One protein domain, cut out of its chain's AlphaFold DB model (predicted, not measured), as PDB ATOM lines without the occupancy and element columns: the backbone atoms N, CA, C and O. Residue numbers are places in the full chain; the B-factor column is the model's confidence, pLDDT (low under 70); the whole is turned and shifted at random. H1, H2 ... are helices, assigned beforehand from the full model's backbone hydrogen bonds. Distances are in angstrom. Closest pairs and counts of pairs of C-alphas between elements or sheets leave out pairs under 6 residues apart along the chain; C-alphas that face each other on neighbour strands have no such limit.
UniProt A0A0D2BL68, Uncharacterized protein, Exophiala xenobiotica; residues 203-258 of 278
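What this domain is: This is residues 203 to 258 of the 278 residues of an uncharacterized protein of Exophiala xenobiotica (UniProt A0A0D2BL68). A small domain with little regular structure: two short helices, H1 and H2, follow one another in space and meet near their ends at a corner, and residues 224 to 241 swing out between them and back as a long loop. Before H1, residues 203 to 214 fold back on themselves, with a short antiparallel pairing of residues 203 to 204 with 211 to 212. The printed part has 56 residues with two named helices, H1 then H2, and no named strand; its class is all helix, with 19 residues in named elements. It is only just compact, close to loose, with a radius of gyration of the C-alphas of 11.8 A and spans of 34 by 25 by 16 A.

How they stand to each other: H2, residues 242 to 251, and H1, residues 215 to 223, only just touch, with 3 pairs of C-alphas within 8 A. Their closest C-alphas are those of His 221 and Arg 242, 5.5 A apart. They run the same way at a steep tilt of 45 degrees. In H1 and H2 every O i to N i+4 pair is within hydrogen-bond range.

Where its parts are: H2 measures 14.1 A from C-alpha 242 at (-45.374, 23.823, -36.077) to C-alpha 251 at (-57.864, 21.751, -42.184). H1 measures 12.1 A and begins at C-alpha 215, (-33.357, 32.253, -32.480).

The domain as a whole: The C-alphas farthest apart, of Met 213 and Asp 233, are 35.6 A apart. The printed part has no cut, and the link from H1 to H2, 18 residues, is long. Residues 235 to 236 and 256 to 258 of the model have pLDDT under 70.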
ATOM      1  N   PHE A 203     -35.205  36.649 -37.389       83.50
ATOM      2  CA  PHE A 203     -35.538  35.258 -37.143       83.50
ATOM      3  C   PHE A 203     -36.909  34.945 -37.742       83.50
ATOM      4  O   PHE A 203     -37.931  35.022 -37.067       83.50
ATOM      5  N   ARG A 204     -36.924  34.584 -39.026       88.75
ATOM      6  CA  ARG A 204     -38.134  34.161 -39.746       88.75
ATOM      7  C   ARG A 204     -38.091  32.667 -40.060       88.75
ATOM      8  O   ARG A 204     -37.046  32.130 -40.440       88.75
ATOM      9  N   CYS A 205     -39.203  31.957 -39.886       88.44
ATOM     10  CA  CYS A 205     -39.312  30.573 -40.351       88.44
ATOM     11  C   CYS A 205     -39.424  30.556 -41.880       88.44
ATOM     12  O   CYS A 205     -40.275  31.234 -42.451       88.44
ATOM     13  N   ASN A 206     -38.573  29.778 -42.547       88.25
ATOM     14  CA  ASN A 206     -38.548  29.728 -44.012       88.25
ATOM     15  C   ASN A 206     -39.797  29.043 -44.589       88.25
ATOM     16  O   ASN A 206     -40.186  29.343 -45.712       88.25
ATOM     17  N   SER A 207     -40.423  28.155 -43.815       87.94
ATOM     18  CA  SER A 207     -41.537  27.321 -44.267       87.94
ATOM     19  C   SER A 207     -42.885  28.038 -44.108       87.94
ATOM     20  O   SER A 207     -43.663  28.095 -45.053       87.94
ATOM     21  N   CYS A 208     -43.159  28.649 -42.946       88.56
ATOM     22  CA  CYS A 208     -44.429  29.349 -42.679       88.56
ATOM     23  C   CYS A 208     -44.332  30.879 -42.696       88.56
ATOM     24  O   CYS A 208     -45.338  31.554 -42.493       88.56
ATOM     25  N   SER A 209     -43.144  31.451 -42.922       88.62
ATOM     26  CA  SER A 209     -42.919  32.902 -42.928       88.62
ATOM     27  C   SER A 209     -43.158  33.638 -41.603       88.62
ATOM     28  O   SER A 209     -43.114  34.867 -41.598       88.62
ATOM     29  N   GLU A 210     -43.367  32.926 -40.498       87.19
ATOM     30  CA  GLU A 210     -43.617  33.508 -39.178       87.19
ATOM     31  C   GLU A 210     -42.353  34.153 -38.587       87.19
ATOM     32  O   GLU A 210     -41.241  33.661 -38.794       87.19
ATOM     33  N   ASN A 211     -42.526  35.275 -37.883       89.38
ATOM     34  CA  ASN A 211     -41.443  36.071 -37.304       89.38
ATOM     35  C   ASN A 211     -41.311  35.778 -35.803       89.38
ATOM     36  O   ASN A 211     -42.300  35.828 -35.077       89.38
ATOM     37  N   PHE A 212     -40.086  35.558 -35.330       87.81
ATOM     38  CA  PHE A 212     -39.780  35.169 -33.947       87.81
ATOM     39  C   PHE A 212     -38.917  36.214 -33.256       87.81
ATOM     40  O   PHE A 212     -38.063  36.810 -33.896       87.81
ATOM     41  N   MET A 213     -39.075  36.448 -31.955       83.81
ATOM     42  CA  MET A 213     -38.245  37.451 -31.267       83.81
ATOM     43  C   MET A 213     -36.833  36.948 -30.950       83.81
ATOM     44  O   MET A 213     -35.920  37.762 -30.809       83.81
ATOM     45  N   SER A 214     -36.632  35.628 -30.896       87.00
ATOM     46  CA  SER A 214     -35.329  35.018 -30.646       87.00
ATOM     47  C   SER A 214     -35.030  33.833 -31.585       87.00
ATOM     48  O   SER A 214     -35.950  33.212 -32.130       87.00
ATOM     49  N   PRO A 215     -33.742  33.470 -31.763       85.94
ATOM     50  CA  PRO A 215     -33.357  32.253 -32.480       85.94
ATOM     51  C   PRO A 215     -33.905  30.990 -31.812       85.94
ATOM     52  O   PRO A 215     -34.238  30.029 -32.500       85.94
ATOM     53  N   ARG A 216     -34.006  30.999 -30.477       89.00
ATOM     54  CA  ARG A 216     -34.496  29.870 -29.686       89.00
ATOM     55  C   ARG A 216     -35.966  29.588 -29.980       89.00
ATOM     56  O   ARG A 216     -36.301  28.439 -30.228       89.00
ATOM     57  N   ASP A 217     -36.801  30.624 -30.046       88.25
ATOM     58  CA  ASP A 217     -38.229  30.466 -30.358       88.25
ATOM     59  C   ASP A 217     -38.426  29.934 -31.785       88.25
ATOM     60  O   ASP A 217     -39.279  29.083 -32.033       88.25
ATOM     61  N   ARG A 218     -37.597  30.401 -32.730       90.06
ATOM     62  CA  ARG A 218     -37.588  29.889 -34.108       90.06
ATOM     63  C   ARG A 218     -37.204  28.409 -34.155       90.06
ATOM     64  O   ARG A 218     -37.782  27.661 -34.941       90.06
ATOM     65  N   GLU A 219     -36.221  27.996 -33.362       88.25
ATOM     66  CA  GLU A 219     -35.784  26.601 -33.310       88.25
ATOM     67  C   GLU A 219     -36.832  25.714 -32.637       88.25
ATOM     68  O   GLU A 219     -37.173  24.667 -33.176       88.25
ATOM     69  N   GLU A 220     -37.421  26.150 -31.522       89.19
ATOM     70  CA  GLU A 220     -38.525  25.445 -30.859       89.19
ATOM     71  C   GLU A 220     -39.723  25.275 -31.803       89.19
ATOM     72  O   GLU A 220     -40.324  24.206 -31.885       89.19
ATOM     73  N   HIS A 221     -40.015  26.288 -32.615       89.88
ATOM     74  CA  HIS A 221     -41.037  26.209 -33.650       89.88
ATOM     75  C   HIS A 221     -40.745  25.158 -34.745       89.88
ATOM     76  O   HIS A 221     -41.683  24.648 -35.364       89.88
ATOM     77  N   ARG A 222     -39.470  24.821 -34.997       87.12
ATOM     78  CA  ARG A 222     -39.034  23.818 -35.994       87.12
ATOM     79  C   ARG A 222     -38.755  22.427 -35.410       87.12
ATOM     80  O   ARG A 222     -38.825  21.437 -36.136       87.12
ATOM     81  N   SER A 223     -38.416  22.342 -34.129       83.00
ATOM     82  CA  SER A 223     -37.947  21.108 -33.479       83.00
ATOM     83  C   SER A 223     -38.861  20.612 -32.357       83.00
ATOM     84  O   SER A 223     -38.867  19.420 -32.073       83.00
ATOM     85  N   GLY A 224     -39.666  21.484 -31.747       75.44
ATOM     86  CA  GLY A 224     -40.478  21.185 -30.563       75.44
ATOM     87  C   GLY A 224     -41.870  20.608 -30.841       75.44
ATOM     88  O   GLY A 224     -42.740  20.711 -29.980       75.44
ATOM     89  N   PHE A 225     -42.134  20.056 -32.029       76.75
ATOM     90  CA  PHE A 225     -43.456  19.527 -32.397       76.75
ATOM     91  C   PHE A 225     -43.351  18.195 -33.171       76.75
ATOM     92  O   PHE A 225     -42.277  17.879 -33.692       76.75
ATOM     93  N   PRO A 226     -44.445  17.412 -33.264       75.75
ATOM     94  CA  PRO A 226     -44.464  16.162 -34.020       75.75
ATOM     95  C   PRO A 226     -44.272  16.443 -35.511       75.75
ATOM     96  O   PRO A 226     -45.040  17.190 -36.115       75.75
ATOM     97  N   ARG A 227     -43.237  15.855 -36.116       79.38
ATOM     98  CA  ARG A 227     -42.944  16.066 -37.541       79.38
ATOM     99  C   ARG A 227     -43.888  15.315 -38.464       79.38
ATOM    100  O   ARG A 227     -43.962  15.686 -39.622       79.38
ATOM    101  N   THR A 228     -44.599  14.309 -37.985       83.94
ATOM    102  CA  THR A 228     -45.553  13.513 -38.762       83.94
ATOM    103  C   THR A 228     -46.938  13.620 -38.144       83.94
ATOM    104  O   THR A 228     -47.080  13.853 -36.941       83.94
ATOM    105  N   CYS A 229     -47.975  13.497 -38.972       86.44
ATOM    106  CA  CYS A 229     -49.345  13.418 -38.481       86.44
ATOM    107  C   CYS A 229     -49.711  11.961 -38.190       86.44
ATOM    108  O   CYS A 229     -49.747  11.149 -39.102       86.44
ATOM    109  N   GLU A 230     -50.055  11.651 -36.942       84.38
ATOM    110  CA  GLU A 230     -50.479  10.303 -36.525       84.38
ATOM    111  C   GLU A 230     -51.862   9.896 -37.068       84.38
ATOM    112  O   GLU A 230     -52.247   8.735 -36.986       84.38
ATOM    113  N   HIS A 231     -52.637  10.850 -37.589       82.25
ATOM    114  CA  HIS A 231     -53.971  10.603 -38.145       82.25
ATOM    115  C   HIS A 231     -53.972  10.400 -39.662       82.25
ATOM    116  O   HIS A 231     -55.031  10.136 -40.236       82.25
ATOM    117  N   CYS A 232     -52.826  10.587 -40.312       84.12
ATOM    118  CA  CYS A 232     -52.649  10.268 -41.718       84.12
ATOM    119  C   CYS A 232     -51.948   8.910 -41.819       84.12
ATOM    120  O   CYS A 232     -50.938   8.701 -41.157       84.12
ATOM    121  N   ASP A 233     -52.451   8.021 -42.679       71.62
ATOM    122  CA  ASP A 233     -51.791   6.739 -42.986       71.62
ATOM    123  C   ASP A 233     -50.524   6.926 -43.853       71.62
ATOM    124  O   ASP A 233     -49.770   5.984 -44.092       71.62
ATOM    125  N   ASP A 234     -50.283   8.151 -44.328       73.94
ATOM    126  CA  ASP A 234     -49.119   8.521 -45.124       73.94
ATOM    127  C   ASP A 234     -47.924   8.847 -44.210       73.94
ATOM    128  O   ASP A 234     -47.762   9.985 -43.759       73.94
ATOM    129  N   GLU A 235     -47.040   7.868 -43.982       67.19
ATOM    130  CA  GLU A 235     -45.791   8.064 -43.217       67.19
ATOM    131  C   GLU A 235     -44.837   9.096 -43.856       67.19
ATOM    132  O   GLU A 235     -43.963   9.650 -43.186       67.19
ATOM    133  N   ASP A 236     -45.044   9.419 -45.135       69.94
ATOM    134  CA  ASP A 236     -44.269  10.420 -45.871       69.94
ATOM    135  C   ASP A 236     -44.722  11.867 -45.603       69.94
ATOM    136  O   ASP A 236     -44.041  12.824 -45.998       69.94
ATOM    137  N   LEU A 237     -45.864  12.072 -44.930       78.94
ATOM    138  CA  LEU A 237     -46.391  13.408 -44.664       78.94
ATOM    139  C   LEU A 237     -45.682  14.047 -43.463       78.94
ATOM    140  O   LEU A 237     -46.166  14.052 -42.327       78.94
ATOM    141  N   THR A 238     -44.508  14.608 -43.747       82.81
ATOM    142  CA  THR A 238     -43.683  15.321 -42.772       82.81
ATOM    143  C   THR A 238     -43.873  16.838 -42.844       82.81
ATOM    144  O   THR A 238     -44.001  17.434 -43.913       82.81
ATOM    145  N   PHE A 239     -43.874  17.490 -41.684       87.62
ATOM    146  CA  PHE A 239     -44.047  18.928 -41.524       87.62
ATOM    147  C   PHE A 239     -42.756  19.565 -41.020       87.62
ATOM    148  O   PHE A 239     -42.165  19.144 -40.028       87.62
ATOM    149  N   GLU A 240     -42.339  20.635 -41.692       87.44
ATOM    150  CA  GLU A 240     -41.090  21.340 -41.382       87.44
ATOM    151  C   GLU A 240     -41.217  22.349 -40.235       87.44
ATOM    152  O   GLU A 240     -40.211  22.839 -39.712       87.44
ATOM    153  N   CYS A 241     -42.447  22.724 -39.876       91.00
ATOM    154  CA  CYS A 241     -42.689  23.677 -38.807       91.00
ATOM    155  C   CYS A 241     -44.064  23.506 -38.154       91.00
ATOM    156  O   CYS A 241     -45.015  23.019 -38.780       91.00
ATOM    157  N   ARG A 242     -44.172  23.968 -36.905       89.94
ATOM    158  CA  ARG A 242     -45.374  23.823 -36.077       89.94
ATOM    159  C   ARG A 242     -46.619  24.429 -36.719       89.94
ATOM    160  O   ARG A 242     -47.691  23.845 -36.622       89.94
ATOM    161  N   THR A 243     -46.486  25.564 -37.403       89.88
ATOM    162  CA  THR A 243     -47.635  26.252 -38.014       89.88
ATOM    163  C   THR A 243     -48.237  25.456 -39.167       89.88
ATOM    164  O   THR A 243     -49.458  25.366 -39.256       89.88
ATOM    165  N   LEU A 244     -47.412  24.812 -40.002       89.00
ATOM    166  CA  LEU A 244     -47.910  23.949 -41.080       89.00
ATOM    167  C   LEU A 244     -48.577  22.684 -40.529       89.00
ATOM    168  O   LEU A 244     -49.628  22.284 -41.026       89.00
ATOM    169  N   PHE A 245     -48.005  22.093 -39.476       89.38
ATOM    170  CA  PHE A 245     -48.621  20.968 -38.775       89.38
ATOM    171  C   PHE A 245     -49.980  21.357 -38.174       89.38
ATOM    172  O   PHE A 245     -50.987  20.698 -38.419       89.38
ATOM    173  N   ASP A 246     -50.043  22.470 -37.440       88.69
ATOM    174  CA  ASP A 246     -51.281  22.955 -36.822       88.69
ATOM    175  C   ASP A 246     -52.335  23.340 -37.879       88.69
ATOM    176  O   ASP A 246     -53.534  23.140 -37.672       88.69
ATOM    177  N   GLU A 247     -51.912  23.875 -39.026       89.50
ATOM    178  CA  GLU A 247     -52.786  24.157 -40.164       89.50
ATOM    179  C   GLU A 247     -53.341  22.871 -40.785       89.50
ATOM    180  O   GLU A 247     -54.542  22.800 -41.059       89.50
ATOM    181  N   HIS A 248     -52.507  21.846 -40.961       89.94
ATOM    182  CA  HIS A 248     -52.933  20.532 -41.430       89.94
ATOM    183  C   HIS A 248     -53.935  19.892 -40.463       89.94
ATOM    184  O   HIS A 248     -55.039  19.536 -40.873       89.94
ATOM    185  N   MET A 249     -53.615  19.846 -39.169       88.44
ATOM    186  CA  MET A 249     -54.508  19.320 -38.132       88.44
ATOM    187  C   MET A 249     -55.862  20.036 -38.122       88.44
ATOM    188  O   MET A 249     -56.916  19.409 -37.978       88.44
ATOM    189  N   ARG A 250     -55.860  21.351 -38.354       89.62
ATOM    190  CA  ARG A 250     -57.086  22.147 -38.430       89.62
ATOM    191  C   ARG A 250     -57.872  21.917 -39.718       89.62
ATOM    192  O   ARG A 250     -59.097  21.857 -39.674       89.62
ATOM    193  N   LYS A 251     -57.203  21.833 -40.869       88.44
ATOM    194  CA  LYS A 251     -57.864  21.751 -42.184       88.44
ATOM    195  C   LYS A 251     -58.290  20.332 -42.546       88.44
ATOM    196  O   LYS A 251     -59.383  20.159 -43.078       88.44
ATOM    197  N   VAL A 252     -57.443  19.349 -42.260       87.56
ATOM    198  CA  VAL A 252     -57.643  17.940 -42.623       87.56
ATOM    199  C   VAL A 252     -58.398  17.213 -41.516       87.56
ATOM    200  O   VAL A 252     -59.452  16.640 -41.774       87.56
ATOM    201  N   HIS A 253     -57.938  17.330 -40.268       88.06
ATOM    202  CA  HIS A 253     -58.531  16.606 -39.134       88.06
ATOM    203  C   HIS A 253     -59.576  17.409 -38.351       88.06
ATOM    204  O   HIS A 253     -60.194  16.878 -37.431       88.06
ATOM    205  N   ARG A 254     -59.810  18.683 -38.710       85.00
ATOM    206  CA  ARG A 254     -60.748  19.592 -38.016       85.00
ATOM    207  C   ARG A 254     -60.487  19.713 -36.510       85.00
ATOM    208  O   ARG A 254     -61.382  20.078 -35.749       85.00
ATOM    209  N   MET A 255     -59.254  19.460 -36.079       78.44
ATOM    210  CA  MET A 255     -58.849  19.611 -34.690       78.44
ATOM    211  C   MET A 255     -58.449  21.064 -34.449       78.44
ATOM    212  O   MET A 255     -57.374  21.518 -34.838       78.44
ATOM    213  N   ASN A 256     -59.335  21.828 -33.814       69.62
ATOM    214  CA  ASN A 256     -58.976  23.138 -33.289       69.62
ATOM    215  C   ASN A 256     -58.269  22.950 -31.941       69.62
ATOM    216  O   ASN A 256     -58.827  22.330 -31.037       69.62
ATOM    217  N   ARG A 257     -57.092  23.569 -31.760       57.72
ATOM    218  CA  ARG A 257     -56.421  23.746 -30.452       57.72
ATOM    219  C   ARG A 257     -57.207  24.694 -29.515       57.72
ATOM    220  O   ARG A 257     -56.638  25.588 -28.906       57.72
ATOM    221  N   GLY A 258     -58.526  24.533 -29.426       52.94
ATOM    222  CA  GLY A 258     -59.405  25.236 -28.488       52.94
ATOM    223  C   GLY A 258     -59.704  24.438 -27.216       52.94
ATOM    224  O   GLY A 258     -60.436  24.926 -26.369       52.94
TER     225      GLY A 258